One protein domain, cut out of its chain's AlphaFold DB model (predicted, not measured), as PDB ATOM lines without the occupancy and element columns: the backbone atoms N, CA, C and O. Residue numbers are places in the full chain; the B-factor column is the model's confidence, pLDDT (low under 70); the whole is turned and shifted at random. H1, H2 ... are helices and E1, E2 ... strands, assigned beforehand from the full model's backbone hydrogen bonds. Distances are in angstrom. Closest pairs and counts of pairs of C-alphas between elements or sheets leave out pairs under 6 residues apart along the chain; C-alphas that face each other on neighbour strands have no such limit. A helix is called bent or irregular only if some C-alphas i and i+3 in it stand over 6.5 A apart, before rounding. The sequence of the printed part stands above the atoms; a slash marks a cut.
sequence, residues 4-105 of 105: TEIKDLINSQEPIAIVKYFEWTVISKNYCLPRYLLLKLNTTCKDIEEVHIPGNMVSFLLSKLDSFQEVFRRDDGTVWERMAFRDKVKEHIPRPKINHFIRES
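AT A GLANCE: This is residues 4 to 105 of the 105 residues of an uncharacterized protein of Arenibacter sp. NBRC 103722 (UniProt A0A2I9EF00). A twisted sheet of five strands, with the long hairpin of E1 and E2 reaching to one end of the longest axis and H3 packed beside the strands near the other end, makes the body. H1 and H2 lie side by side and graze the sheet, while the far part of H4 and the tail, residues 99 to 105, stick out. The printed part has 102 residues, with four named helices and five named strands in the order H1 E1 E2 E3 H2 E4 E5 H3 H4. The sheet runs E3 E2 E1 E5 E4, all antiparallel, and the class is mixed, helices and strands. The whole is compact, with a radius of gyration of the C-alphas of 14.4 A and spans of 41 by 32 by 22 A.

IN THESE COORDINATES: In the sheet, E1 is residues 16 to 25, 27.7 A long, and E2 is residues 28 to 42, 36.3 A. E2 bends by 80 degrees at residue 31. E3 is residues 47 to 52, 16.2 A, E4 residues 69 to 74, 15.0 A, and E5 residues 77 to 81, 13.6 A. H1, residues 4 to 11, is 10.6 A long and begins at C-alpha 4 (157.603, 147.174, 262.656). H2 is residues 55 to 62, 11.5 A; it is irregular, with C-alphas 56 and 59 7.1 A apart. H3 is residues 85 to 92, 10.7 A. H4, residues 95 to 103, is 12.2 A long and ends at C-alpha 103 (159.539, 114.583, 253.661).

HOW THE PARTS SIT: E1, E2 and E3 form a meander, each strand the antiparallel neighbour of the one before. In the hairpin of E1 and E2, N 19 and O 37 are 2.8 A apart. In the hairpin of E2 and E3, N 38 and O 51 are 2.8 A apart. On the other side of E1 stands E5, with N 18 and O 80 at 2.8 A. The hairpin of E4 and E5 has N 79 and O 72 at 2.8 A. H3 is on the sheet at a height of 7.2 A, beside the strands and over none of them; its closest C-alphas to E1 are those of Ile 16 and Phe 85, 5.6 A apart. H1 and H2 are both on the sheet but only graze it. They are close but not clearly touching, with the C-alphas of Ile 10 and Leu 61 closest at 7.4 A, and run the same way at a shallow tilt of 17 degrees. H4 is not on the sheet; it is close to H3 but not clearly touching, with the C-alphas of Lys 90 and Ile 98 closest at 7.9 A. In H1, H3 and H4 every O i to N i+4 pair is within hydrogen-bond range; in H2 2 of 4 are.

THE WHOLE: The two C-alphas farthest apart, those of Ile 27 and Glu 91, are 42.0 A apart. The printed part has no cut, and no link is long. Mean pLDDT of the printed part is 89.0; residues 25 to 31 and 103 to 105 are under 70.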
ATOM      1  N   THR A   4     158.517 146.840 261.551       91.56
ATOM      2  CA  THR A   4     157.603 147.174 262.656       91.56
ATOM      3  C   THR A   4     156.679 146.007 262.983       91.56
ATOM      4  O   THR A   4     156.652 145.558 264.119       91.56
ATOM      5  N   GLU A   5     156.048 145.424 261.967       93.00
ATOM      6  CA  GLU A   5     155.162 144.263 262.106       93.00
ATOM      7  C   GLU A   5     155.909 143.041 262.672       93.00
ATOM      8  O   GLU A   5     155.373 142.304 263.495       93.00
ATOM      9  N   ILE A   6     157.178 142.845 262.286       92.62
ATOM     10  CA  ILE A   6     158.027 141.777 262.842       92.62
ATOM     11  C   ILE A   6     158.291 142.016 264.334       92.62
ATOM     12  O   ILE A   6     158.219 141.079 265.128       92.62
ATOM     13  N   LYS A   7     158.584 143.260 264.740       93.81
ATOM     14  CA  LYS A   7     158.780 143.595 266.160       93.81
ATOM     15  C   LYS A   7     157.509 143.373 266.966       93.81
ATOM     16  O   LYS A   7     157.590 142.816 268.058       93.81
ATOM     17  N   ASP A   8     156.368 143.786 266.429       94.25
ATOM     18  CA  ASP A   8     155.074 143.618 267.085       94.25
ATOM     19  C   ASP A   8     154.761 142.131 267.274       94.25
ATOM     20  O   ASP A   8     154.381 141.719 268.367       94.25
ATOM     21  N   LEU A   9     155.040 141.299 266.266       93.50
ATOM     22  CA  LEU A   9     154.883 139.847 266.352       93.50
ATOM     23  C   LEU A   9     155.826 139.195 267.378       93.50
ATOM     24  O   LEU A   9     155.407 138.344 268.162       93.50
ATOM     25  N   ILE A  10     157.096 139.605 267.422       93.69
ATOM     26  CA  ILE A  10     158.053 139.105 268.424       93.69
ATOM     27  C   ILE A  10     157.615 139.509 269.837       93.69
ATOM     28  O   ILE A  10     157.733 138.708 270.759       93.69
ATOM     29  N   ASN A  11     157.087 140.719 270.021       93.69
ATOM     30  CA  ASN A  11     156.610 141.191 271.323       93.69
ATOM     31  C   ASN A  11     155.198 140.695 271.683       93.69
ATOM     32  O   ASN A  11     154.766 140.892 272.819       93.69
ATOM     33  N   SER A  12     154.472 140.082 270.747       90.88
ATOM     34  CA  SER A  12     153.126 139.572 270.999       90.88
ATOM     35  C   SER A  12     153.146 138.346 271.919       90.88
ATOM     36  O   SER A  12     154.197 137.823 272.281       90.88
ATOM     37  N   GLN A  13     151.959 137.869 272.292       88.62
ATOM     38  CA  GLN A  13     151.771 136.581 272.967       88.62
ATOM     39  C   GLN A  13     151.245 135.520 271.990       88.62
ATOM     40  O   GLN A  13     150.533 134.606 272.380       88.62
ATOM     41  N   GLU A  14     151.532 135.654 270.692       91.50
ATOM     42  CA  GLU A  14     151.145 134.639 269.711       91.50
ATOM     43  C   GLU A  14     152.101 133.434 269.758       91.50
ATOM     44  O   GLU A  14     153.301 133.616 270.021       91.50
ATOM     45  N   PRO A  15     151.610 132.213 269.465       93.75
ATOM     46  CA  PRO A  15     152.467 131.053 269.271       93.75
ATOM     47  C   PRO A  15     153.296 131.249 267.998       93.75
ATOM     48  O   PRO A  15     152.760 131.316 266.890       93.75
ATOM     49  N   ILE A  16     154.611 131.322 268.167       96.56
ATOM     50  CA  ILE A  16     155.585 131.469 267.085       96.56
ATOM     51  C   ILE A  16     156.830 130.639 267.397       96.56
ATOM     52  O   ILE A  16     157.103 130.320 268.560       96.56
ATOM     53  N   ALA A  17     157.605 130.326 266.365       97.25
ATOM     54  CA  ALA A  17     158.931 129.741 266.514       97.25
ATOM     55  C   ALA A  17     159.987 130.577 265.790       97.25
ATOM     56  O   ALA A  17     159.701 131.262 264.813       97.25
ATOM     57  N   ILE A  18     161.214 130.529 266.293       97.06
ATOM     58  CA  ILE A  18     162.388 131.156 265.702       97.06
ATOM     59  C   ILE A  18     163.328 130.038 265.284       97.06
ATOM     60  O   ILE A  18     163.723 129.218 266.109       97.06
ATOM     61  N   VAL A  19     163.714 130.039 264.017       96.75
ATOM     62  CA  VAL A  19     164.689 129.114 263.450       96.75
ATOM     63  C   VAL A  19     165.948 129.898 263.124       96.75
ATOM     64  O   VAL A  19     165.928 130.796 262.284       96.75
ATOM     65  N   LYS A  20     167.052 129.553 263.781       96.00
ATOM     66  CA  LYS A  20     168.396 129.923 263.347       96.00
ATOM     67  C   LYS A  20     168.923 128.825 262.438       96.00
ATOM     68  O   LYS A  20     168.978 127.669 262.848       96.00
ATOM     69  N   TYR A  21     169.369 129.219 261.258       92.62
ATOM     70  CA  TYR A  21     170.025 128.352 260.287       92.62
ATOM     71  C   TYR A  21     171.248 129.062 259.715       92.62
ATOM     72  O   TYR A  21     171.438 130.266 259.906       92.62
ATOM     73  N   PHE A  22     172.105 128.313 259.041       89.56
ATOM     74  CA  PHE A  22     173.352 128.818 258.495       89.56
ATOM     75  C   PHE A  22     173.297 128.773 256.967       89.56
ATOM     76  O   PHE A  22     173.087 127.719 256.371       89.56
ATOM     77  N   GLU A  23     173.439 129.936 256.333       84.19
ATOM     78  CA  GLU A  23     173.408 130.071 254.877       84.19
ATOM     79  C   GLU A  23     174.838 130.141 254.326       84.19
ATOM     80  O   GLU A  23     175.626 131.020 254.699       84.19
ATOM     81  N   TRP A  24     175.164 129.214 253.421       78.62
ATOM     82  CA  TRP A  24     176.448 129.182 252.726       78.62
ATOM     83  C   TRP A  24     176.478 130.238 251.629       78.62
ATOM     84  O   TRP A  24     175.595 130.297 250.773       78.62
ATOM     85  N   THR A  25     177.532 131.049 251.602       69.62
ATOM     86  CA  THR A  25     177.726 131.970 250.478       69.62
ATOM     87  C   THR A  25     178.259 131.207 249.261       69.62
ATOM     88  O   THR A  25     179.224 130.452 249.369       69.62
ATOM     89  N   VAL A  26     177.673 131.434 248.078       66.50
ATOM     90  CA  VAL A  26     178.103 130.798 246.808       66.50
ATOM     91  C   VAL A  26     179.579 131.093 246.487       66.50
ATOM     92  O   VAL A  26     180.247 130.315 245.813       66.50
ATOM     93  N   ILE A  27     180.103 132.206 247.006       63.16
ATOM     94  CA  ILE A  27     181.440 132.731 246.708       63.16
ATOM     95  C   ILE A  27     182.511 132.150 247.653       63.16
ATOM     96  O   ILE A  27     183.687 132.119 247.297       63.16
ATOM     97  N   SER A  28     182.141 131.645 248.836       56.19
ATOM     98  CA  SER A  28     183.089 131.058 249.789       56.19
ATOM     99  C   SER A  28     182.451 129.930 250.596       56.19
ATOM    100  O   SER A  28     181.635 130.164 251.488       56.19
ATOM    101  N   LYS A  29     182.918 128.699 250.350       58.41
ATOM    102  CA  LYS A  29     182.570 127.504 251.141       58.41
ATOM    103  C   LYS A  29     183.087 127.547 252.582       58.41
ATOM    104  O   LYS A  29     182.784 126.644 253.343       58.41
ATOM    105  N   ASN A  30     183.858 128.567 252.959       64.44
ATOM    106  CA  ASN A  30     184.405 128.709 254.310       64.44
ATOM    107  C   ASN A  30     183.686 129.792 255.125       64.44
ATOM    108  O   ASN A  30     184.056 130.034 256.271       64.44
ATOM    109  N   TYR A  31     182.687 130.467 254.545       66.88
ATOM    110  CA  TYR A  31     181.946 131.530 255.215       66.88
ATOM    111  C   TYR A  31     180.460 131.191 255.243       66.88
ATOM    112  O   TYR A  31     179.785 131.186 254.210       66.88
ATOM    113  N   CYS A  32     179.966 130.906 256.446       78.25
ATOM    114  CA  CYS A  32     178.564 130.614 256.693       78.25
ATOM    115  C   CYS A  32     177.986 131.676 257.626       78.25
ATOM    116  O   CYS A  32     178.545 131.945 258.692       78.25
ATOM    117  N   LEU A  33     176.902 132.324 257.201       85.81
ATOM    118  CA  LEU A  33     176.288 133.412 257.959       85.81
ATOM    119  C   LEU A  33     175.029 132.913 258.667       85.81
ATOM    120  O   LEU A  33     174.190 132.269 258.033       85.81
ATOM    121  N   PRO A  34     174.853 133.223 259.966       90.94
ATOM    122  CA  PRO A  34     173.620 132.891 260.651       90.94
ATOM    123  C   PRO A  34     172.471 133.727 260.081       90.94
ATOM    124  O   PRO A  34     172.541 134.957 259.997       90.94
ATOM    125  N   ARG A  35     171.395 133.041 259.725       93.94
ATOM    126  CA  ARG A  35     170.109 133.602 259.329       93.94
ATOM    127  C   ARG A  35     169.049 133.195 260.332       93.94
ATOM    128  O   ARG A  35     169.191 132.200 261.041       93.94
ATOM    129  N   TYR A  36     167.998 133.999 260.387       95.56
ATOM    130  CA  TYR A  36     166.892 133.795 261.304       95.56
ATOM    131  C   TYR A  36     165.583 133.894 260.540       95.56
ATOM    132  O   TYR A  36     165.388 134.802 259.728       95.56
ATOM    133  N   LEU A  37     164.694 132.958 260.828       95.56
ATOM    134  CA  LEU A  37     163.360 132.881 260.268       95.56
ATOM    135  C   LEU A  37     162.367 132.759 261.415       95.56
ATOM    136  O   LEU A  37     162.616 132.059 262.396       95.56
ATOM    137  N   LEU A  38     161.269 133.492 261.314       96.31
ATOM    138  CA  LEU A  38     160.172 133.437 262.261       96.31
ATOM    139  C   LEU A  38     159.018 132.678 261.617       96.31
ATOM    140  O   LEU A  38     158.562 133.036 260.535       96.31
ATOM    141  N   LEU A  39     158.577 131.625 262.292       95.75
ATOM    142  CA  LEU A  39     157.441 130.806 261.911       95.75
ATOM    143  C   LEU A  39     156.213 131.281 262.676       95.75
ATOM    144  O   LEU A  39     156.224 131.333 263.910       95.75
ATOM    145  N   LYS A  40     155.151 131.601 261.943       94.25
ATOM    146  CA  LYS A  40     153.851 131.980 262.493       94.25
ATOM    147  C   LYS A  40     152.776 131.031 261.987       94.25
ATOM    148  O   LYS A  40     152.775 130.636 260.828       94.25
ATOM    149  N   LEU A  41     151.821 130.694 262.848       92.94
ATOM    150  CA  LEU A  41     150.653 129.932 262.429       92.94
ATOM    151  C   LEU A  41     149.668 130.850 261.693       92.94
ATOM    152  O   LEU A  41     149.170 131.822 262.262       92.94
ATOM    153  N   ASN A  42     149.335 130.503 260.454       89.94
ATOM    154  CA  ASN A  42     148.224 131.096 259.726       89.94
ATOM    155  C   ASN A  42     147.008 130.169 259.841       89.94
ATOM    156  O   ASN A  42     146.848 129.205 259.087       89.94
ATOM    157  N   THR A  43     146.137 130.458 260.807       85.38
ATOM    158  CA  THR A  43     144.940 129.650 261.078       85.38
ATOM    159  C   THR A  43     143.904 129.727 259.960       85.38
ATOM    160  O   THR A  43     143.186 128.754 259.740       85.38
ATOM    161  N   THR A  44     143.842 130.843 259.227       86.94
ATOM    162  CA  THR A  44     142.909 131.037 258.108       86.94
ATOM    163  C   THR A  44     143.225 130.081 256.961       86.94
ATOM    164  O   THR A  44     142.335 129.404 256.451       86.94
ATOM    165  N   CYS A  45     144.503 129.974 256.597       86.75
ATOM    166  CA  CYS A  45     144.968 129.114 255.507       86.75
ATOM    167  C   CYS A  45     145.408 127.716 255.976       86.75
ATOM    168  O   CYS A  45     145.814 126.897 255.150       86.75
ATOM    169  N   LYS A  46     145.337 127.437 257.288       88.88
ATOM    170  CA  LYS A  46     145.873 126.221 257.931       88.88
ATOM    171  C   LYS A  46     147.306 125.939 257.470       88.88
ATOM    172  O   LYS A  46     147.612 124.863 256.944       88.88
ATOM    173  N   ASP A  47     148.155 126.949 257.609       91.31
ATOM    174  CA  ASP A  47     149.535 126.925 257.136       91.31
ATOM    175  C   ASP A  47     150.516 127.522 258.141       91.31
ATOM    176  O   ASP A  47     150.112 128.139 259.131       91.31
ATOM    177  N   ILE A  48     151.804 127.346 257.861       92.19
ATOM    178  CA  ILE A  48     152.891 128.048 258.530       92.19
ATOM    179  C   ILE A  48     153.366 129.157 257.598       92.19
ATOM    180  O   ILE A  48     153.719 128.913 256.450       92.19
ATOM    181  N   GLU A  49     153.350 130.387 258.093       93.00
ATOM    182  CA  GLU A  49     153.953 131.523 257.412       93.00
ATOM    183  C   GLU A  49     155.403 131.680 257.865       93.00
ATOM    184  O   GLU A  49     155.699 131.676 259.065       93.00
ATOM    185  N   GLU A  50     156.295 131.845 256.891       94.19
ATOM    186  CA  GLU A  50     157.720 132.054 257.101       94.19
ATOM    187  C   GLU A  50     158.089 133.523 256.904       94.19
ATOM    188  O   GLU A  50     157.845 134.116 255.851       94.19
ATOM    189  N   VAL A  51     158.719 134.121 257.913       94.56
ATOM    190  CA  VAL A  51     159.166 135.512 257.860       94.56
ATOM    191  C   VAL A  51     160.667 135.583 258.087       94.56
ATOM    192  O   VAL A  51     161.158 135.376 259.198       94.56
ATOM    193  N   HIS A  52     161.413 135.933 257.041       94.06
ATOM    194  CA  HIS A  52     162.845 136.188 257.165       94.06
ATOM    195  C   HIS A  52     163.103 137.423 258.025       94.06
ATOM    196  O   HIS A  52     162.529 138.490 257.795       94.06
ATOM    197  N   ILE A  53     164.010 137.289 258.991       94.56
ATOM    198  CA  ILE A  53     164.414 138.390 259.860       94.56
ATOM    199  C   ILE A  53     165.536 139.184 259.177       94.56
ATOM    200  O   ILE A  53     166.617 138.640 258.931       94.56
ATOM    201  N   PRO A  54     165.325 140.481 258.893       93.06
ATOM    202  CA  PRO A  54     166.368 141.340 258.350       93.06
ATOM    203  C   PRO A  54     167.583 141.428 259.280       93.06
ATOM    204  O   PRO A  54     167.446 141.443 260.503       93.06
ATOM    205  N   GLY A  55     168.786 141.560 258.710       90.44
ATOM    206  CA  GLY A  55     170.036 141.594 259.483       90.44
ATOM    207  C   GLY A  55     170.064 142.671 260.578       90.44
ATOM    208  O   GLY A  55     170.518 142.415 261.690       90.44
ATOM    209  N   ASN A  56     169.489 143.847 260.312       92.06
ATOM    210  CA  ASN A  56     169.384 144.945 261.282       92.06
ATOM    211  C   ASN A  56     168.421 144.664 262.454       92.06
ATOM    212  O   ASN A  56     168.390 145.428 263.417       92.06
ATOM    213  N   MET A  57     167.631 143.591 262.390       94.69
ATOM    214  CA  MET A  57     166.712 143.172 263.448       94.69
ATOM    215  C   MET A  57     167.256 142.034 264.310       94.69
ATOM    216  O   MET A  57     166.676 141.750 265.356       94.69
ATOM    217  N   VAL A  58     168.367 141.406 263.918       93.94
ATOM    218  CA  VAL A  58     168.914 140.235 264.618       93.94
ATOM    219  C   VAL A  58     169.230 140.557 266.077       93.94
ATOM    220  O   VAL A  58     168.812 139.816 266.958       93.94
ATOM    221  N   SER A  59     169.866 141.694 266.371       94.88
ATOM    222  CA  SER A  59     170.169 142.078 267.760       94.88
ATOM    223  C   SER A  59     168.913 142.234 268.623       94.88
ATOM    224  O   SER A  59     168.926 141.888 269.801       94.88
ATOM    225  N   PHE A  60     167.816 142.728 268.040       95.31
ATOM    226  CA  PHE A  60     166.529 142.829 268.729       95.31
ATOM    227  C   PHE A  60     165.885 141.453 268.943       95.31
ATOM    228  O   PHE A  60     165.334 141.203 270.006       95.31
ATOM    229  N   LEU A  61     165.961 140.555 267.960       95.12
ATOM    230  CA  LEU A  61     165.470 139.184 268.103       95.12
ATOM    231  C   LEU A  61     166.203 138.455 269.238       95.12
ATOM    232  O   LEU A  61     165.568 137.861 270.105       95.12
ATOM    233  N   LEU A  62     167.537 138.540 269.250       94.94
ATOM    234  CA  LEU A  62     168.379 137.870 270.241       94.94
ATOM    235  C   LEU A  62     168.093 138.354 271.667       94.94
ATOM    236  O   LEU A  62     168.059 137.537 272.579       94.94
ATOM    237  N   SER A  63     167.804 139.646 271.861       95.81
ATOM    238  CA  SER A  63     167.447 140.186 273.184       95.81
ATOM    239  C   SER A  63     166.069 139.747 273.696       95.81
ATOM    240  O   SER A  63     165.701 140.076 274.823       95.81
ATOM    241  N   LYS A  64     165.290 139.023 272.884       95.25
ATOM    242  CA  LYS A  64     163.968 138.496 273.241       95.25
ATOM    243  C   LYS A  64     163.952 136.983 273.427       95.25
ATOM    244  O   LYS A  64     162.924 136.463 273.860       95.25
ATOM    245  N   LEU A  65     165.052 136.281 273.151       94.00
ATOM    246  CA  LEU A  65     165.095 134.817 273.213       94.00
ATOM    247  C   LEU A  65     164.789 134.242 274.600       94.00
ATOM    248  O   LEU A  65     164.249 133.148 274.661       94.00
ATOM    249  N   ASP A  66     165.013 134.986 275.687       93.06
ATOM    250  CA  ASP A  66     164.670 134.545 277.053       93.06
ATOM    251  C   ASP A  66     163.167 134.260 277.242       93.06
ATOM    252  O   ASP A  66     162.769 133.532 278.147       93.06
ATOM    253  N   SER A  67     162.316 134.823 276.376       92.25
ATOM    254  CA  SER A  67     160.871 134.551 276.345       92.25
ATOM    255  C   SER A  67     160.479 133.336 275.494       92.25
ATOM    256  O   SER A  67     159.290 133.064 275.311       92.25
ATOM    257  N   PHE A  68     161.463 132.611 274.965       95.75
ATOM    258  CA  PHE A  68     161.279 131.422 274.149       95.75
ATOM    259  C   PHE A  68     161.983 130.233 274.789       95.75
ATOM    260  O   PHE A  68     163.047 130.341 275.395       95.75
ATOM    261  N   GLN A  69     161.401 129.059 274.602       97.00
ATOM    262  CA  GLN A  69     162.018 127.806 274.989       97.00
ATOM    263  C   GLN A  69     162.895 127.299 273.845       97.00
ATOM    264  O   GLN A  69     162.416 127.173 272.722       97.00
ATOM    265  N   GLU A  70     164.158 126.967 274.111       97.25
ATOM    266  CA  GLU A  70     164.977 126.207 273.158       97.25
ATOM    267  C   GLU A  70     164.451 124.771 273.077       97.25
ATOM    268  O   GLU A  70     164.303 124.092 274.095       97.25
ATOM    269  N   VAL A  71     164.137 124.309 271.868       96.31
ATOM    270  CA  VAL A  71     163.499 122.999 271.653       96.31
ATOM    271  C   VAL A  71     164.293 122.071 270.762       96.31
ATOM    272  O   VAL A  71     164.036 120.867 270.737       96.31
ATOM    273  N   PHE A  72     165.253 122.628 270.036       94.44
ATOM    274  CA  PHE A  72     166.172 121.883 269.207       94.44
ATOM    275  C   PHE A  72     167.464 122.669 269.053       94.44
ATOM    276  O   PHE A  72     167.430 123.870 268.789       94.44
ATOM    277  N   ARG A  73     168.597 121.977 269.152       94.75
ATOM    278  CA  ARG A  73     169.915 122.555 268.922       94.75
ATOM    279  C   ARG A  73     170.846 121.521 268.317       94.75
ATOM    280  O   ARG A  73     170.990 120.423 268.854       94.75
ATOM    281  N   ARG A  74     171.479 121.900 267.212       91.50
ATOM    282  CA  ARG A  74     172.546 121.167 266.529       91.50
ATOM    283  C   ARG A  74     173.555 122.154 265.949       91.50
ATOM    284  O   ARG A  74     173.377 123.368 266.050       91.50
ATOM    285  N   ASP A  75     174.624 121.630 265.367       85.69
ATOM    286  CA  ASP A  75     175.704 122.443 264.800       85.69
ATOM    287  C   ASP A  75     175.230 123.308 263.620       85.69
ATOM    288  O   ASP A  75     175.753 124.397 263.387       85.69
ATOM    289  N   ASP A  76     174.197 122.856 262.911       84.25
ATOM    290  CA  ASP A  76     173.603 123.484 261.730       84.25
ATOM    291  C   ASP A  76     172.428 124.423 262.041       84.25
ATOM    292  O   ASP A  76     171.962 125.147 261.155       84.25
ATOM    293  N   GLY A  77     171.961 124.477 263.290       92.75
ATOM    294  CA  GLY A  77     170.833 125.331 263.620       92.75
ATOM    295  C   GLY A  77     170.304 125.214 265.038       92.75
ATOM    296  O   GLY A  77     170.690 124.376 265.854       92.75
ATOM    297  N   THR A  78     169.392 126.117 265.362       96.38
ATOM    298  CA  THR A  78     168.717 126.132 266.659       96.38
ATOM    299  C   THR A  78     167.283 126.583 266.463       96.38
ATOM    300  O   THR A  78     167.025 127.502 265.686       96.38
ATOM    301  N   VAL A  79     166.353 125.929 267.149       96.81
ATOM    302  CA  VAL A  79     164.937 126.284 267.126       96.81
ATOM    303  C   VAL A  79     164.507 126.652 268.532       96.81
ATOM    304  O   VAL A  79     164.699 125.879 269.476       96.81
ATOM    305  N   TRP A  80     163.880 127.816 268.646       97.75
ATOM    306  CA  TRP A  80     163.195 128.253 269.850       97.75
ATOM    307  C   TRP A  80     161.702 128.383 269.576       97.75
ATOM    308  O   TRP A  80     161.309 128.816 268.496       97.75
ATOM    309  N   GLU A  81     160.860 128.039 270.543       97.06
ATOM    310  CA  GLU A  81     159.412 128.168 270.415       97.06
ATOM    311  C   GLU A  81     158.792 128.909 271.595       97.06
ATOM    312  O   GLU A  81     159.270 128.845 272.728       97.06
ATOM    313  N   ARG A  82     157.682 129.593 271.325       96.25
ATOM    314  CA  ARG A  82     156.820 130.189 272.341       96.25
ATOM    315  C   ARG A  82     155.461 129.500 272.326       96.25
ATOM    316  O   ARG A  82     154.925 129.201 271.260       96.25
ATOM    317  N   MET A  83     154.905 129.269 273.518       93.38
ATOM    318  CA  MET A  83     153.582 128.654 273.723       93.38
ATOM    319  C   MET A  83     153.400 127.300 273.021       93.38
ATOM    320  O   MET A  83     152.343 127.039 272.447       93.38
ATOM    321  N   ALA A  84     154.428 126.444 273.064       92.44
ATOM    322  CA  ALA A  84     154.402 125.120 272.439       92.44
ATOM    323  C   ALA A  84     153.918 125.182 270.976       92.44
ATOM    324  O   ALA A  84     152.992 124.472 270.575       92.44
ATOM    325  N   PHE A  85     154.517 126.077 270.179       94.88
ATOM    326  CA  PHE A  85     154.157 126.322 268.778       94.88
ATOM    327  C   PHE A  85     153.942 125.029 267.982       94.88
ATOM    328  O   PHE A  85     152.960 124.909 267.247       94.88
ATOM    329  N   ARG A  86     154.809 124.025 268.173       92.75
ATOM    330  CA  ARG A  86     154.693 122.729 267.491       92.75
ATOM    331  C   ARG A  86     153.366 122.009 267.761       92.75
ATOM    332  O   ARG A  86     152.847 121.327 266.880       92.75
ATOM    333  N   ASP A  87     152.821 122.133 268.967       93.56
ATOM    334  CA  ASP A  87     151.569 121.479 269.338       93.56
ATOM    335  C   ASP A  87     150.387 122.241 268.739       93.56
ATOM    336  O   ASP A  87     149.479 121.624 268.182       93.56
ATOM    337  N   LYS A  88     150.475 123.576 268.678       94.25
ATOM    338  CA  LYS A  88     149.516 124.406 267.935       94.25
ATOM    339  C   LYS A  88     149.493 124.098 266.445       94.25
ATOM    340  O   LYS A  88     148.410 124.021 265.867       94.25
ATOM    341  N   VAL A  89     150.645 123.831 265.837       92.31
ATOM    342  CA  VAL A  89     150.722 123.350 264.452       92.31
ATOM    343  C   VAL A  89     149.987 122.017 264.285       92.31
ATOM    344  O   VAL A  89     149.159 121.903 263.386       92.31
ATOM    345  N   LYS A  90     150.219 121.025 265.155       91.19
ATOM    346  CA  LYS A  90     149.540 119.714 265.074       91.19
ATOM    347  C   LYS A  90     148.021 119.806 265.250       91.19
ATOM    348  O   LYS A  90     147.304 118.988 264.679       91.19
ATOM    349  N   GLU A  91     147.549 120.758 266.053       92.06
ATOM    350  CA  GLU A  91     146.119 121.016 266.274       92.06
ATOM    351  C   GLU A  91     145.440 121.632 265.035       92.06
ATOM    352  O   GLU A  91     144.299 121.288 264.730       92.06
ATOM    353  N   HIS A  92     146.123 122.530 264.314       91.56
ATOM    354  CA  HIS A  92     145.492 123.380 263.291       91.56
ATOM    355  C   HIS A  92     145.845 123.005 261.846       91.56
ATOM    356  O   HIS A  92     145.061 123.281 260.933       91.56
ATOM    357  N   ILE A  93     147.004 122.384 261.617       90.50
ATOM    358  CA  ILE A  93     147.488 122.023 260.283       90.50
ATOM    359  C   ILE A  93     147.201 120.541 260.011       90.50
ATOM    360  O   ILE A  93     147.555 119.679 260.819       90.50
ATOM    361  N   PRO A  94     146.584 120.194 258.863       90.38
ATOM    362  CA  PRO A  94     146.331 118.804 258.506       90.38
ATOM    363  C   PRO A  94     147.616 117.970 258.478       90.38
ATOM    364  O   PRO A  94     148.596 118.339 257.829       90.38
ATOM    365  N   ARG A  95     147.583 116.783 259.098       87.94
ATOM    366  CA  ARG A  95     148.719 115.841 259.122       87.94
ATOM    367  C   ARG A  95     149.354 115.571 257.749       87.94
ATOM    368  O   ARG A  95     150.580 115.538 257.700       87.94
ATOM    369  N   PRO A  96     148.601 115.406 256.638       88.56
ATOM    370  CA  PRO A  96     149.217 115.219 255.324       88.56
ATOM    371  C   PRO A  96     150.141 116.374 254.919       88.56
ATOM    372  O   PRO A  96     151.198 116.131 254.349       88.56
ATOM    373  N   LYS A  97     149.778 117.612 255.272       85.38
ATOM    374  CA  LYS A  97     150.570 118.810 254.981       85.38
ATOM    375  C   LYS A  97     151.818 118.886 255.861       85.38
ATOM    376  O   LYS A  97     152.902 119.135 255.355       85.38
ATOM    377  N   ILE A  98     151.694 118.559 257.149       83.00
ATOM    378  CA  ILE A  98     152.852 118.428 258.055       83.00
ATOM    379  C   ILE A  98     153.837 117.376 257.522       83.00
ATOM    380  O   ILE A  98     155.039 117.612 257.462       83.00
ATOM    381  N   ASN A  99     153.327 116.220 257.093       85.44
ATOM    382  CA  ASN A  99     154.155 115.142 256.557       85.44
ATOM    383  C   ASN A  99     154.848 115.523 255.245       85.44
ATOM    384  O   ASN A  99     155.949 115.042 254.999       85.44
ATOM    385  N   HIS A 100     154.214 116.347 254.410       83.88
ATOM    386  CA  HIS A 100     154.837 116.880 253.202       83.88
ATOM    387  C   HIS A 100     156.060 117.735 253.554       83.88
ATOM    388  O   HIS A 100     157.141 117.438 253.061       83.88
ATOM    389  N   PHE A 101     155.938 118.665 254.510       77.25
ATOM    390  CA  PHE A 101     157.078 119.462 254.980       77.25
ATOM    391  C   PHE A 101     158.230 118.604 255.524       77.25
ATOM    392  O   PHE A 101     159.386 118.850 255.200       77.25
ATOM    393  N   ILE A 102     157.927 117.559 256.302       78.44
ATOM    394  CA  ILE A 102     158.957 116.667 256.869       78.44
ATOM    395  C   ILE A 102     159.681 115.855 255.783       78.44
ATOM    396  O   ILE A 102     160.852 115.535 255.944       78.44
ATOM    397  N   ARG A 103     158.988 115.465 254.707       69.88
ATOM    398  CA  ARG A 103     159.539 114.583 253.661       69.88
ATOM    399  C   ARG A 103     160.362 115.310 252.604       69.88
ATOM    400  O   ARG A 103     161.141 114.650 251.927       69.88
ATOM    401  N   GLU A 104     160.163 116.612 252.442       55.28
ATOM    402  CA  GLU A 104     160.948 117.448 251.526       55.28
ATOM    403  C   GLU A 104     162.166 118.107 252.204       55.28
ATOM    404  O   GLU A 104     162.849 118.909 251.571       55.28
ATOM    405  N   SER A 105     162.439 117.756 253.470       48.97
ATOM    406  CA  SER A 105     163.598 118.207 254.261       48.97
ATOM    407  C   SER A 105     164.779 117.241 254.190       48.97
ATOM    408  O   SER A 105     164.538 116.014 254.275       48.97
TER     409      SER A 105